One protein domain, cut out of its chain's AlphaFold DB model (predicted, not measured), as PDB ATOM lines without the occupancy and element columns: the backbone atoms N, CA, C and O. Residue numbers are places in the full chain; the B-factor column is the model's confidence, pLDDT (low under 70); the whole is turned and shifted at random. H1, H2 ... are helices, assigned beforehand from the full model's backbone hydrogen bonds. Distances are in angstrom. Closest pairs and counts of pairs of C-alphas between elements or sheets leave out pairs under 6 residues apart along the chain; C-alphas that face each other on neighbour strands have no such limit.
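Overview. This is residues 5 to 25 and 63 to 130 of the 131 residues of an uncharacterized protein of Fistulifera solaris (UniProt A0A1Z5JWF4). Helices H2, H3 and H4 lie side by side in an up-and-down bundle, each running against the one before; H1 packs steeply on H4, and residues 20 to 25 and 120 to 130, with H5, stick out. The printed part has 89 residues, with five named helices, H1 to H5: all helix. It is compact, radius of gyration of the C-alphas 14.0 A, spanning 46 by 29 by 23 A.

Arrangement. H2, residues 63 to 85, and H3, residues 90 to 99, touch as a hairpin at 10 degrees; the closest C-alphas, of Asp 71 and Asn 97, are 4.7 A apart. H3 and H4, residues 101 to 113, form another; the C-alphas of Cys 96 and Gly 103 are closest, 4.1 A. H1, residues 5 to 23, touches H4 with residues 8 to 15 alone, at a steep tilt of 45 degrees; the closest C-alphas, of Ala 11 and Pro 101, are 5.0 A apart. H5, residues 121 to 128, touches no helix. Every O i to N i+4 pair is within hydrogen-bond range except in H2, 14 of 19.

Along the chain. H2 measures 30.4 A from C-alpha 63 at (-33.371, 20.861, -28.800); H1 26.6 A, H4 18.6 A, H3 14.1 A; H5 10.6 A, ending at C-alpha 128 (-49.094, 26.446, -0.011).

Size, cuts and confidence. Residues 26 to 62 are cut out, C-alphas 25 and 63 being 17.4 A apart. Residues 21 to 25 have pLDDT under 70.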
ATOM      1  N   GLU A   5     -42.153  33.158  -9.857       77.31
ATOM      2  CA  GLU A   5     -40.871  33.871  -9.963       77.31
ATOM      3  C   GLU A   5     -39.722  32.968 -10.428       77.31
ATOM      4  O   GLU A   5     -38.910  33.388 -11.249       77.31
ATOM      5  N   ILE A   6     -39.666  31.723  -9.937       80.06
ATOM      6  CA  ILE A   6     -38.627  30.761 -10.328       80.06
ATOM      7  C   ILE A   6     -38.859  30.312 -11.768       80.06
ATOM      8  O   ILE A   6     -37.920  30.282 -12.556       80.06
ATOM      9  N   LEU A   7     -40.111  30.027 -12.137       77.06
ATOM     10  CA  LEU A   7     -40.466  29.631 -13.501       77.06
ATOM     11  C   LEU A   7     -40.141  30.734 -14.509       77.06
ATOM     12  O   LEU A   7     -39.564  30.459 -15.556       77.06
ATOM     13  N   LEU A   8     -40.458  31.986 -14.174       78.38
ATOM     14  CA  LEU A   8     -40.126  33.145 -14.998       78.38
ATOM     15  C   LEU A   8     -38.612  33.356 -15.091       78.38
ATOM     16  O   LEU A   8     -38.112  33.642 -16.173       78.38
ATOM     17  N   LEU A   9     -37.873  33.174 -13.993       82.75
ATOM     18  CA  LEU A   9     -36.413  33.239 -14.011       82.75
ATOM     19  C   LEU A   9     -35.820  32.152 -14.918       82.75
ATOM     20  O   LEU A   9     -35.007  32.467 -15.781       82.75
ATOM     21  N   CYS A  10     -36.248  30.896 -14.772       82.94
ATOM     22  CA  CYS A  10     -35.815  29.789 -15.627       82.94
ATOM     23  C   CYS A  10     -36.169  30.035 -17.099       82.94
ATOM     24  O   CYS A  10     -35.335  29.807 -17.971       82.94
ATOM     25  N   ALA A  11     -37.364  30.563 -17.376       81.62
ATOM     26  CA  ALA A  11     -37.800  30.943 -18.715       81.62
ATOM     27  C   ALA A  11     -36.896  32.032 -19.322       81.62
ATOM     28  O   ALA A  11     -36.471  31.915 -20.468       81.62
ATOM     29  N   LEU A  12     -36.544  33.063 -18.547       83.12
ATOM     30  CA  LEU A  12     -35.628  34.121 -18.983       83.12
ATOM     31  C   LEU A  12     -34.204  33.601 -19.211       83.12
ATOM     32  O   LEU A  12     -33.559  34.004 -20.176       83.12
ATOM     33  N   VAL A  13     -33.720  32.694 -18.359       84.00
ATOM     34  CA  VAL A  13     -32.410  32.048 -18.526       84.00
ATOM     35  C   VAL A  13     -32.385  31.196 -19.797       84.00
ATOM     36  O   VAL A  13     -31.455  31.334 -20.587       84.00
ATOM     37  N   HIS A  14     -33.412  30.375 -20.043       81.56
ATOM     38  CA  HIS A  14     -33.526  29.590 -21.279       81.56
ATOM     39  C   HIS A  14     -33.579  30.504 -22.507       81.56
ATOM     40  O   HIS A  14     -32.849  30.292 -23.469       81.56
ATOM     41  N   PHE A  15     -34.372  31.579 -22.455       82.00
ATOM     42  CA  PHE A  15     -34.455  32.560 -23.539       82.00
ATOM     43  C   PHE A  15     -33.105  33.233 -23.824       82.00
ATOM     44  O   PHE A  15     -32.746  33.443 -24.985       82.00
ATOM     45  N   PHE A  16     -32.337  33.548 -22.779       82.94
ATOM     46  CA  PHE A  16     -30.984  34.073 -22.922       82.94
ATOM     47  C   PHE A  16     -30.046  33.054 -23.576       82.94
ATOM     48  O   PHE A  16     -29.320  33.433 -24.487       82.94
ATOM     49  N   ILE A  17     -30.081  31.781 -23.164       77.75
ATOM     50  CA  ILE A  17     -29.259  30.713 -23.760       77.75
ATOM     51  C   ILE A  17     -29.556  30.579 -25.255       77.75
ATOM     52  O   ILE A  17     -28.624  30.597 -26.057       77.75
ATOM     53  N   VAL A  18     -30.833  30.530 -25.644       75.38
ATOM     54  CA  VAL A  18     -31.243  30.467 -27.057       75.38
ATOM     55  C   VAL A  18     -30.754  31.705 -27.815       75.38
ATOM     56  O   VAL A  18     -30.095  31.588 -28.843       75.38
ATOM     57  N   SER A  19     -30.981  32.905 -27.275       77.06
ATOM     58  CA  SER A  19     -30.564  34.160 -27.922       77.06
ATOM     59  C   SER A  19     -29.044  34.280 -28.065       77.06
ATOM     60  O   SER A  19     -28.546  34.744 -29.087       77.06
ATOM     61  N   ALA A  20     -28.295  33.865 -27.043       76.00
ATOM     62  CA  ALA A  20     -26.838  33.869 -27.054       76.00
ATOM     63  C   ALA A  20     -26.293  32.842 -28.053       76.00
ATOM     64  O   ALA A  20     -25.320  33.130 -28.745       76.00
ATOM     65  N   SER A  21     -26.952  31.691 -28.188       68.56
ATOM     66  CA  SER A  21     -26.559  30.657 -29.148       68.56
ATOM     67  C   SER A  21     -26.688  31.130 -30.597       68.56
ATOM     68  O   SER A  21     -25.836  30.816 -31.419       68.56
ATOM     69  N   LEU A  22     -27.672  31.990 -30.888       66.06
ATOM     70  CA  LEU A  22     -27.807  32.651 -32.192       66.06
ATOM     71  C   LEU A  22     -26.729  33.724 -32.446       66.06
ATOM     72  O   LEU A  22     -26.456  34.060 -33.597       66.06
ATOM     73  N   ALA A  23     -26.141  34.297 -31.391       67.75
ATOM     74  CA  ALA A  23     -25.250  35.457 -31.477       67.75
ATOM     75  C   ALA A  23     -23.751  35.124 -31.355       67.75
ATOM     76  O   ALA A  23     -22.922  35.941 -31.756       67.75
ATOM     77  N   LEU A  24     -23.388  33.969 -30.785       65.69
ATOM     78  CA  LEU A  24     -22.007  33.642 -30.397       65.69
ATOM     79  C   LEU A  24     -21.197  32.842 -31.440       65.69
ATOM     80  O   LEU A  24     -20.044  32.514 -31.173       65.69
ATOM     81  N   GLY A  25     -21.727  32.617 -32.646       61.62
ATOM     82  CA  GLY A  25     -20.971  32.051 -33.776       61.62
ATOM     83  C   GLY A  25     -20.883  30.519 -33.792       61.62
ATOM     84  O   GLY A  25     -21.630  29.839 -33.099       61.62
ATOM     85  N   GLU A  63     -32.107  21.014 -28.067       84.56
ATOM     86  CA  GLU A  63     -33.371  20.861 -28.800       84.56
ATOM     87  C   GLU A  63     -34.309  19.821 -28.174       84.56
ATOM     88  O   GLU A  63     -35.497  20.077 -27.998       84.56
ATOM     89  N   TRP A  64     -33.816  18.650 -27.750       87.69
ATOM     90  CA  TRP A  64     -34.692  17.659 -27.104       87.69
ATOM     91  C   TRP A  64     -35.249  18.163 -25.777       87.69
ATOM     92  O   TRP A  64     -36.420  17.931 -25.459       87.69
ATOM     93  N   SER A  65     -34.419  18.854 -24.993       86.75
ATOM     94  CA  SER A  65     -34.874  19.465 -23.747       86.75
ATOM     95  C   SER A  65     -35.903  20.567 -24.018       86.75
ATOM     96  O   SER A  65     -36.881  20.676 -23.272       86.75
ATOM     97  N   HIS A  66     -35.730  21.307 -25.121       87.62
ATOM     98  CA  HIS A  66     -36.657  22.323 -25.593       87.62
ATOM     99  C   HIS A  66     -38.004  21.706 -25.967       87.62
ATOM    100  O   HIS A  66     -39.003  22.032 -25.336       87.62
ATOM    101  N   VAL A  67     -38.027  20.769 -26.919       89.25
ATOM    102  CA  VAL A  67     -39.250  20.144 -27.445       89.25
ATOM    103  C   VAL A  67     -40.056  19.473 -26.333       89.25
ATOM    104  O   VAL A  67     -41.276  19.622 -26.241       89.25
ATOM    105  N   LEU A  68     -39.390  18.732 -25.444       91.44
ATOM    106  CA  LEU A  68     -40.084  18.068 -24.344       91.44
ATOM    107  C   LEU A  68     -40.680  19.088 -23.372       91.44
ATOM    108  O   LEU A  68     -41.857  19.000 -23.028       91.44
ATOM    109  N   THR A  69     -39.884  20.059 -22.929       90.81
ATOM    110  CA  THR A  69     -40.320  21.019 -21.910       90.81
ATOM    111  C   THR A  69     -41.347  21.996 -22.471       90.81
ATOM    112  O   THR A  69     -42.431  22.147 -21.907       90.81
ATOM    113  N   TRP A  70     -41.020  22.659 -23.574       92.25
ATOM    114  CA  TRP A  70     -41.772  23.789 -24.098       92.25
ATOM    115  C   TRP A  70     -42.923  23.367 -24.997       92.25
ATOM    116  O   TRP A  70     -44.049  23.787 -24.739       92.25
ATOM    117  N   ASP A  71     -42.690  22.510 -25.986       90.94
ATOM    118  CA  ASP A  71     -43.728  22.152 -26.959       90.94
ATOM    119  C   ASP A  71     -44.738  21.201 -26.315       90.94
ATOM    120  O   ASP A  71     -45.951  21.437 -26.301       90.94
ATOM    121  N   LEU A  72     -44.223  20.116 -25.725       92.75
ATOM    122  CA  LEU A  72     -45.057  19.029 -25.235       92.75
ATOM    123  C   LEU A  72     -45.690  19.338 -23.880       92.75
ATOM    124  O   LEU A  72     -46.895  19.136 -23.727       92.75
ATOM    125  N   PHE A  73     -44.919  19.776 -22.879       93.50
ATOM    126  CA  PHE A  73     -45.469  20.011 -21.539       93.50
ATOM    127  C   PHE A  73     -46.086  21.405 -21.403       93.50
ATOM    128  O   PHE A  73     -47.280  21.508 -21.108       93.50
ATOM    129  N   VAL A  74     -45.318  22.472 -21.637       92.94
ATOM    130  CA  VAL A  74     -45.800  23.851 -21.451       92.94
ATOM    131  C   VAL A  74     -46.840  24.228 -22.507       92.94
ATOM    132  O   VAL A  74     -47.896  24.748 -22.151       92.94
ATOM    133  N   GLY A  75     -46.617  23.908 -23.781       94.75
ATOM    134  CA  GLY A  75     -47.559  24.176 -24.868       94.75
ATOM    135  C   GLY A  75     -48.897  23.472 -24.648       94.75
ATOM    136  O   GLY A  75     -49.961  24.089 -24.756       94.75
ATOM    137  N   ARG A  76     -48.863  22.202 -24.223       95.00
ATOM    138  CA  ARG A  76     -50.073  21.467 -23.823       95.00
ATOM    139  C   ARG A  76     -50.750  22.086 -22.606       95.00
ATOM    140  O   ARG A  76     -51.976  22.183 -22.604       95.00
ATOM    141  N   TYR A  77     -49.992  22.483 -21.586       94.38
ATOM    142  CA  TYR A  77     -50.541  23.168 -20.414       94.38
ATOM    143  C   TYR A  77     -51.286  24.445 -20.825       94.38
ATOM    144  O   TYR A  77     -52.464  24.583 -20.508       94.38
ATOM    145  N   VAL A  78     -50.647  25.315 -21.613       95.12
ATOM    146  CA  VAL A  78     -51.222  26.568 -22.124       95.12
ATOM    147  C   VAL A  78     -52.502  26.312 -22.925       95.12
ATOM    148  O   VAL A  78     -53.497  27.027 -22.781       95.12
ATOM    149  N   TRP A  79     -52.510  25.278 -23.769       95.81
ATOM    150  CA  TRP A  79     -53.695  24.903 -24.537       95.81
ATOM    151  C   TRP A  79     -54.856  24.465 -23.636       95.81
ATOM    152  O   TRP A  79     -55.979  24.955 -23.779       95.81
ATOM    153  N   LEU A  80     -54.591  23.561 -22.689       95.56
ATOM    154  CA  LEU A  80     -55.606  23.036 -21.777       95.56
ATOM    155  C   LEU A  80     -56.136  24.107 -20.816       95.56
ATOM    156  O   LEU A  80     -57.340  24.135 -20.558       95.56
ATOM    157  N   ASP A  81     -55.276  25.007 -20.339       94.44
ATOM    158  CA  ASP A  81     -55.676  26.166 -19.537       94.44
ATOM    159  C   ASP A  81     -56.633  27.076 -20.322       94.44
ATOM    160  O   ASP A  81     -57.729  27.402 -19.852       94.44
ATOM    161  N   GLY A  82     -56.276  27.379 -21.576       94.25
ATOM    162  CA  GLY A  82     -57.114  28.145 -22.494       94.25
ATOM    163  C   GLY A  82     -58.498  27.533 -22.700       94.25
ATOM    164  O   GLY A  82     -59.502  28.246 -22.612       94.25
ATOM    165  N   LEU A  83     -58.574  26.211 -22.893       95.12
ATOM    166  CA  LEU A  83     -59.843  25.488 -23.023       95.12
ATOM    167  C   LEU A  83     -60.669  25.507 -21.730       95.12
ATOM    168  O   LEU A  83     -61.870  25.765 -21.783       95.12
ATOM    169  N   ARG A  84     -60.043  25.261 -20.570       94.12
ATOM    170  CA  ARG A  84     -60.718  25.242 -19.259       94.12
ATOM    171  C   ARG A  84     -61.305  26.606 -18.907       94.12
ATOM    172  O   ARG A  84     -62.382  26.676 -18.319       94.12
ATOM    173  N   ARG A  85     -60.591  27.681 -19.237       92.88
ATOM    174  CA  ARG A  85     -60.901  29.037 -18.768       92.88
ATOM    175  C   ARG A  85     -61.498  29.922 -19.850       92.88
ATOM    176  O   ARG A  85     -61.889  31.043 -19.540       92.88
ATOM    177  N   GLY A  86     -61.585  29.469 -21.099       93.12
ATOM    178  CA  GLY A  86     -62.045  30.285 -22.222       93.12
ATOM    179  C   GLY A  86     -61.107  31.464 -22.496       93.12
ATOM    180  O   GLY A  86     -61.558  32.606 -22.574       93.12
ATOM    181  N   ILE A  87     -59.800  31.199 -22.551       94.69
ATOM    182  CA  ILE A  87     -58.758  32.166 -22.915       94.69
ATOM    183  C   ILE A  87     -58.266  31.799 -24.315       94.69
ATOM    184  O   ILE A  87     -58.027  30.629 -24.609       94.69
ATOM    185  N   PHE A  88     -58.122  32.787 -25.196       94.56
ATOM    186  CA  PHE A  88     -57.521  32.561 -26.507       94.56
ATOM    187  C   PHE A  88     -56.023  32.296 -26.321       94.56
ATOM    188  O   PHE A  88     -55.310  33.171 -25.851       94.56
ATOM    189  N   THR A  89     -55.551  31.093 -26.640       96.06
ATOM    190  CA  THR A  89     -54.148  30.673 -26.478       96.06
ATOM    191  C   THR A  89     -53.392  30.219 -27.741       96.06
ATOM    192  O   THR A  89     -52.201  29.940 -27.597       96.06
ATOM    193  N   PRO A  90     -53.953  30.169 -28.977       95.00
ATOM    194  CA  PRO A  90     -53.189  29.757 -30.161       95.00
ATOM    195  C   PRO A  90     -51.878  30.515 -30.390       95.00
ATOM    196  O   PRO A  90     -50.891  29.898 -30.777       95.00
ATOM    197  N   HIS A  91     -51.832  31.826 -30.129       93.19
ATOM    198  CA  HIS A  91     -50.591  32.599 -30.249       93.19
ATOM    199  C   HIS A  91     -49.550  32.133 -29.231       93.19
ATOM    200  O   HIS A  91     -48.406  31.892 -29.594       93.19
ATOM    201  N   SER A  92     -49.946  31.936 -27.974       94.69
ATOM    202  CA  SER A  92     -49.058  31.434 -26.927       94.69
ATOM    203  C   SER A  92     -48.542  30.029 -27.229       94.69
ATOM    204  O   SER A  92     -47.358  29.778 -27.039       94.69
ATOM    205  N   VAL A  93     -49.398  29.132 -27.731       94.50
ATOM    206  CA  VAL A  93     -49.002  27.769 -28.130       94.50
ATOM    207  C   VAL A  93     -48.034  27.807 -29.312       94.50
ATOM    208  O   VAL A  93     -47.014  27.126 -29.278       94.50
ATOM    209  N   LEU A  94     -48.303  28.640 -30.321       93.94
ATOM    210  CA  LEU A  94     -47.400  28.826 -31.458       93.94
ATOM    211  C   LEU A  94     -46.012  29.279 -30.992       93.94
ATOM    212  O   LEU A  94     -45.012  28.705 -31.403       93.94
ATOM    213  N   PHE A  95     -45.945  30.272 -30.105       90.44
ATOM    214  CA  PHE A  95     -44.670  30.760 -29.584       90.44
ATOM    215  C   PHE A  95     -43.996  29.794 -28.599       90.44
ATOM    216  O   PHE A  95     -42.773  29.846 -28.493       90.44
ATOM    217  N   CYS A  96     -44.740  28.897 -27.933       91.81
ATOM    218  CA  CYS A  96     -44.140  27.782 -27.188       91.81
ATOM    219  C   CYS A  96     -43.403  26.841 -28.146       91.81
ATOM    220  O   CYS A  96     -42.245  26.556 -27.900       91.81
ATOM    221  N   ASN A  97     -44.039  26.456 -29.260       87.81
ATOM    222  CA  ASN A  97     -43.463  25.519 -30.236       87.81
ATOM    223  C   ASN A  97     -42.315  26.096 -31.081       87.81
ATOM    224  O   ASN A  97     -41.629  25.350 -31.767       87.81
ATOM    225  N   LEU A  98     -42.179  27.423 -31.143       85.12
ATOM    226  CA  LEU A  98     -41.151  28.069 -31.965       85.12
ATOM    227  C   LEU A  98     -39.936  28.485 -31.148       85.12
ATOM    228  O   LEU A  98     -38.807  28.299 -31.580       85.12
ATOM    229  N   ILE A  99     -40.172  29.149 -30.019       85.06
ATOM    230  CA  ILE A  99     -39.113  29.818 -29.262       85.06
ATOM    231  C   ILE A  99     -39.225  29.558 -27.763       85.06
ATOM    232  O   ILE A  99     -38.554  30.245 -27.002       85.06
ATOM    233  N   GLY A 100     -40.062  28.608 -27.336       86.88
ATOM    234  CA  GLY A 100     -40.203  28.145 -25.960       86.88
ATOM    235  C   GLY A 100     -40.689  29.209 -24.968       86.88
ATOM    236  O   GLY A 100     -41.891  29.509 -24.929       86.88
ATOM    237  N   PRO A 101     -39.796  29.801 -24.146       87.25
ATOM    238  CA  PRO A 101     -40.157  30.745 -23.084       87.25
ATOM    239  C   PRO A 101     -41.139  31.874 -23.443       87.25
ATOM    240  O   PRO A 101     -42.052  32.143 -22.651       87.25
ATOM    241  N   PRO A 102     -41.025  32.550 -24.604       87.94
ATOM    242  CA  PRO A 102     -41.937  33.627 -24.977       87.94
ATOM    243  C   PRO A 102     -43.396  33.179 -25.096       87.94
ATOM    244  O   PRO A 102     -44.292  33.982 -24.838       87.94
ATOM    245  N   GLY A 103     -43.662  31.908 -25.411       91.31
ATOM    246  CA  GLY A 103     -45.023  31.379 -25.439       91.31
ATOM    247  C   GLY A 103     -45.702  31.405 -24.067       91.31
ATOM    248  O   GLY A 103     -46.843  31.866 -23.949       91.31
ATOM    249  N   LEU A 104     -44.979  31.013 -23.010       91.19
ATOM    250  CA  LEU A 104     -45.473  31.077 -21.631       91.19
ATOM    251  C   LEU A 104     -45.647  32.526 -21.157       91.19
ATOM    252  O   LEU A 104     -46.649  32.849 -20.518       91.19
ATOM    253  N   LEU A 105     -44.716  33.419 -21.511       89.50
ATOM    254  CA  LEU A 105     -44.824  34.849 -21.199       89.50
ATOM    255  C   LEU A 105     -46.048  35.487 -21.871       89.50
ATOM    256  O   LEU A 105     -46.785  36.245 -21.237       89.50
ATOM    257  N   LEU A 106     -46.312  35.146 -23.134       91.75
ATOM    258  CA  LEU A 106     -47.510  35.585 -23.847       91.75
ATOM    259  C   LEU A 106     -48.779  35.027 -23.215       91.75
ATOM    260  O   LEU A 106     -49.777  35.743 -23.127       91.75
ATOM    261  N   HIS A 107     -48.765  33.772 -22.764       93.75
ATOM    262  CA  HIS A 107     -49.907  33.200 -22.059       93.75
ATOM    263  C   HIS A 107     -50.179  33.956 -20.756       93.75
ATOM    264  O   HIS A 107     -51.298  34.414 -20.546       93.75
ATOM    265  N   TRP A 108     -49.146  34.197 -19.942       90.81
ATOM    266  CA  TRP A 108     -49.248  35.004 -18.724       90.81
ATOM    267  C   TRP A 108     -49.820  36.404 -18.989       90.81
ATOM    268  O   TRP A 108     -50.732  36.851 -18.284       90.81
ATOM    269  N   LEU A 109     -49.334  37.081 -20.034       91.19
ATOM    270  CA  LEU A 109     -49.846  38.387 -20.442       91.19
ATOM    271  C   LEU A 109     -51.324  38.300 -20.843       91.19
ATOM    272  O   LEU A 109     -52.134  39.115 -20.409       91.19
ATOM    273  N   THR A 110     -51.697  37.284 -21.620       93.50
ATOM    274  CA  THR A 110     -53.076  37.081 -22.088       93.50
ATOM    275  C   THR A 110     -54.031  36.802 -20.930       93.50
ATOM    276  O   THR A 110     -55.116  37.378 -20.874       93.50
ATOM    277  N   CYS A 111     -53.611  35.968 -19.982       92.62
ATOM    278  CA  CYS A 111     -54.311  35.683 -18.735       92.62
ATOM    279  C   CYS A 111     -54.560  36.976 -17.943       92.62
ATOM    280  O   CYS A 111     -55.705  37.310 -17.622       92.62
ATOM    281  N   THR A 112     -53.510  37.776 -17.744       89.88
ATOM    282  CA  THR A 112     -53.581  39.060 -17.031       89.88
ATOM    283  C   THR A 112     -54.536  40.044 -17.712       89.88
ATOM    284  O   THR A 112     -55.396  40.624 -17.052       89.88
ATOM    285  N   LEU A 113     -54.450  40.190 -19.038       91.81
ATOM    286  CA  LEU A 113     -55.337  41.061 -19.819       91.81
ATOM    287  C   LEU A 113     -56.791  40.567 -19.850       91.81
ATOM    288  O   LEU A 113     -57.710  41.369 -19.976       91.81
ATOM    289  N   SER A 114     -57.005  39.261 -19.695       91.31
ATOM    290  CA  SER A 114     -58.335  38.647 -19.617       91.31
ATOM    291  C   SER A 114     -58.944  38.703 -18.209       91.31
ATOM    292  O   SER A 114     -60.043  38.187 -18.008       91.31
ATOM    293  N   GLY A 115     -58.239  39.283 -17.229       90.38
ATOM    294  CA  GLY A 115     -58.666  39.336 -15.828       90.38
ATOM    295  C   GLY A 115     -58.621  37.984 -15.108       90.38
ATOM    296  O   GLY A 115     -59.290  37.814 -14.092       90.38
ATOM    297  N   LYS A 116     -57.864  37.016 -15.636       89.31
ATOM    298  CA  LYS A 116     -57.772  35.641 -15.133       89.31
ATOM    299  C   LYS A 116     -56.306  35.356 -14.791       89.31
ATOM    300  O   LYS A 116     -55.522  35.127 -15.705       89.31
ATOM    301  N   PRO A 117     -55.871  35.435 -13.522       85.69
ATOM    302  CA  PRO A 117     -54.453  35.306 -13.165       85.69
ATOM    303  C   PRO A 117     -53.917  33.912 -13.511       85.69
ATOM    304  O   PRO A 117     -54.623  32.936 -13.329       85.69
ATOM    305  N   ILE A 118     -52.678  33.778 -13.994       84.00
ATOM    306  CA  ILE A 118     -52.142  32.477 -14.463       84.00
ATOM    307  C   ILE A 118     -52.260  31.332 -13.437       84.00
ATOM    308  O   ILE A 118     -52.474  30.196 -13.833       84.00
ATOM    309  N   ILE A 119     -52.161  31.649 -12.143       83.75
ATOM    310  CA  ILE A 119     -52.455  30.742 -11.032       83.75
ATOM    311  C   ILE A 119     -53.690  31.296 -10.325       83.75
ATOM    312  O   ILE A 119     -53.670  32.445  -9.866       83.75
ATOM    313  N   GLU A 120     -54.752  30.498 -10.234       84.25
ATOM    314  CA  GLU A 120     -55.965  30.899  -9.520       84.25
ATOM    315  C   GLU A 120     -55.721  30.922  -7.995       84.25
ATOM    316  O   GLU A 120     -54.888  30.170  -7.484       84.25
ATOM    317  N   PRO A 121     -56.436  31.756  -7.215       81.94
ATOM    318  CA  PRO A 121     -56.248  31.829  -5.762       81.94
ATOM    319  C   PRO A 121     -56.427  30.485  -5.037       81.94
ATOM    320  O   PRO A 121     -55.711  30.209  -4.079       81.94
ATOM    321  N   GLU A 122     -57.352  29.649  -5.513       82.62
ATOM    322  CA  GLU A 122     -57.585  28.292  -4.999       82.62
ATOM    323  C   GLU A 122     -56.382  27.373  -5.255       82.62
ATOM    324  O   GLU A 122     -55.917  26.687  -4.349       82.62
ATOM    325  N   GLU A 123     -55.821  27.418  -6.466       82.69
ATOM    326  CA  GLU A 123     -54.623  26.655  -6.837       82.69
ATOM    327  C   GLU A 123     -53.407  27.124  -6.030       82.69
ATOM    328  O   GLU A 123     -52.621  26.312  -5.549       82.69
ATOM    329  N   LYS A 124     -53.282  28.438  -5.813       81.88
ATOM    330  CA  LYS A 124     -52.235  29.013  -4.964       81.88
ATOM    331  C   LYS A 124     -52.331  28.507  -3.524       81.88
ATOM    332  O   LYS A 124     -51.300  28.200  -2.935       81.88
ATOM    333  N   GLN A 125     -53.539  28.435  -2.965       81.69
ATOM    334  CA  GLN A 125     -53.743  27.924  -1.611       81.69
ATOM    335  C   GLN A 125     -53.386  26.436  -1.522       81.69
ATOM    336  O   GLN A 125     -52.652  26.049  -0.622       81.69
ATOM    337  N   ALA A 126     -53.806  25.631  -2.501       83.19
ATOM    338  CA  ALA A 126     -53.470  24.210  -2.555       83.19
ATOM    339  C   ALA A 126     -51.954  23.951  -2.636       83.19
ATOM    340  O   ALA A 126     -51.474  22.990  -2.048       83.19
ATOM    341  N   ILE A 127     -51.193  24.799  -3.340       80.12
ATOM    342  CA  ILE A 127     -49.724  24.706  -3.390       80.12
ATOM    343  C   ILE A 127     -49.111  25.013  -2.022       80.12
ATOM    344  O   ILE A 127     -48.247  24.271  -1.575       80.12
ATOM    345  N   ILE A 128     -49.576  26.070  -1.349       82.00
ATOM    346  CA  ILE A 128     -49.094  26.446  -0.011       82.00
ATOM    347  C   ILE A 128     -49.372  25.333   1.007       82.00
ATOM    348  O   ILE A 128     -48.544  25.080   1.868       82.00
ATOM    349  N   ASP A 129     -50.515  24.653   0.900       85.50
ATOM    350  CA  ASP A 129     -50.890  23.571   1.818       85.50
ATOM    351  C   ASP A 129     -50.052  22.283   1.618       85.50
ATOM    352  O   ASP A 129     -50.109  21.377   2.453       85.50
ATOM    353  N   LEU A 130     -49.298  22.180   0.514       79.25
ATOM    354  CA  LEU A 130     -48.389  21.066   0.204       79.25
ATOM    355  C   LEU A 130     -46.928  21.326   0.626       79.25
ATOM    356  O   LEU A 130     -46.140  20.376   0.621       79.25
TER     357      LEU A 130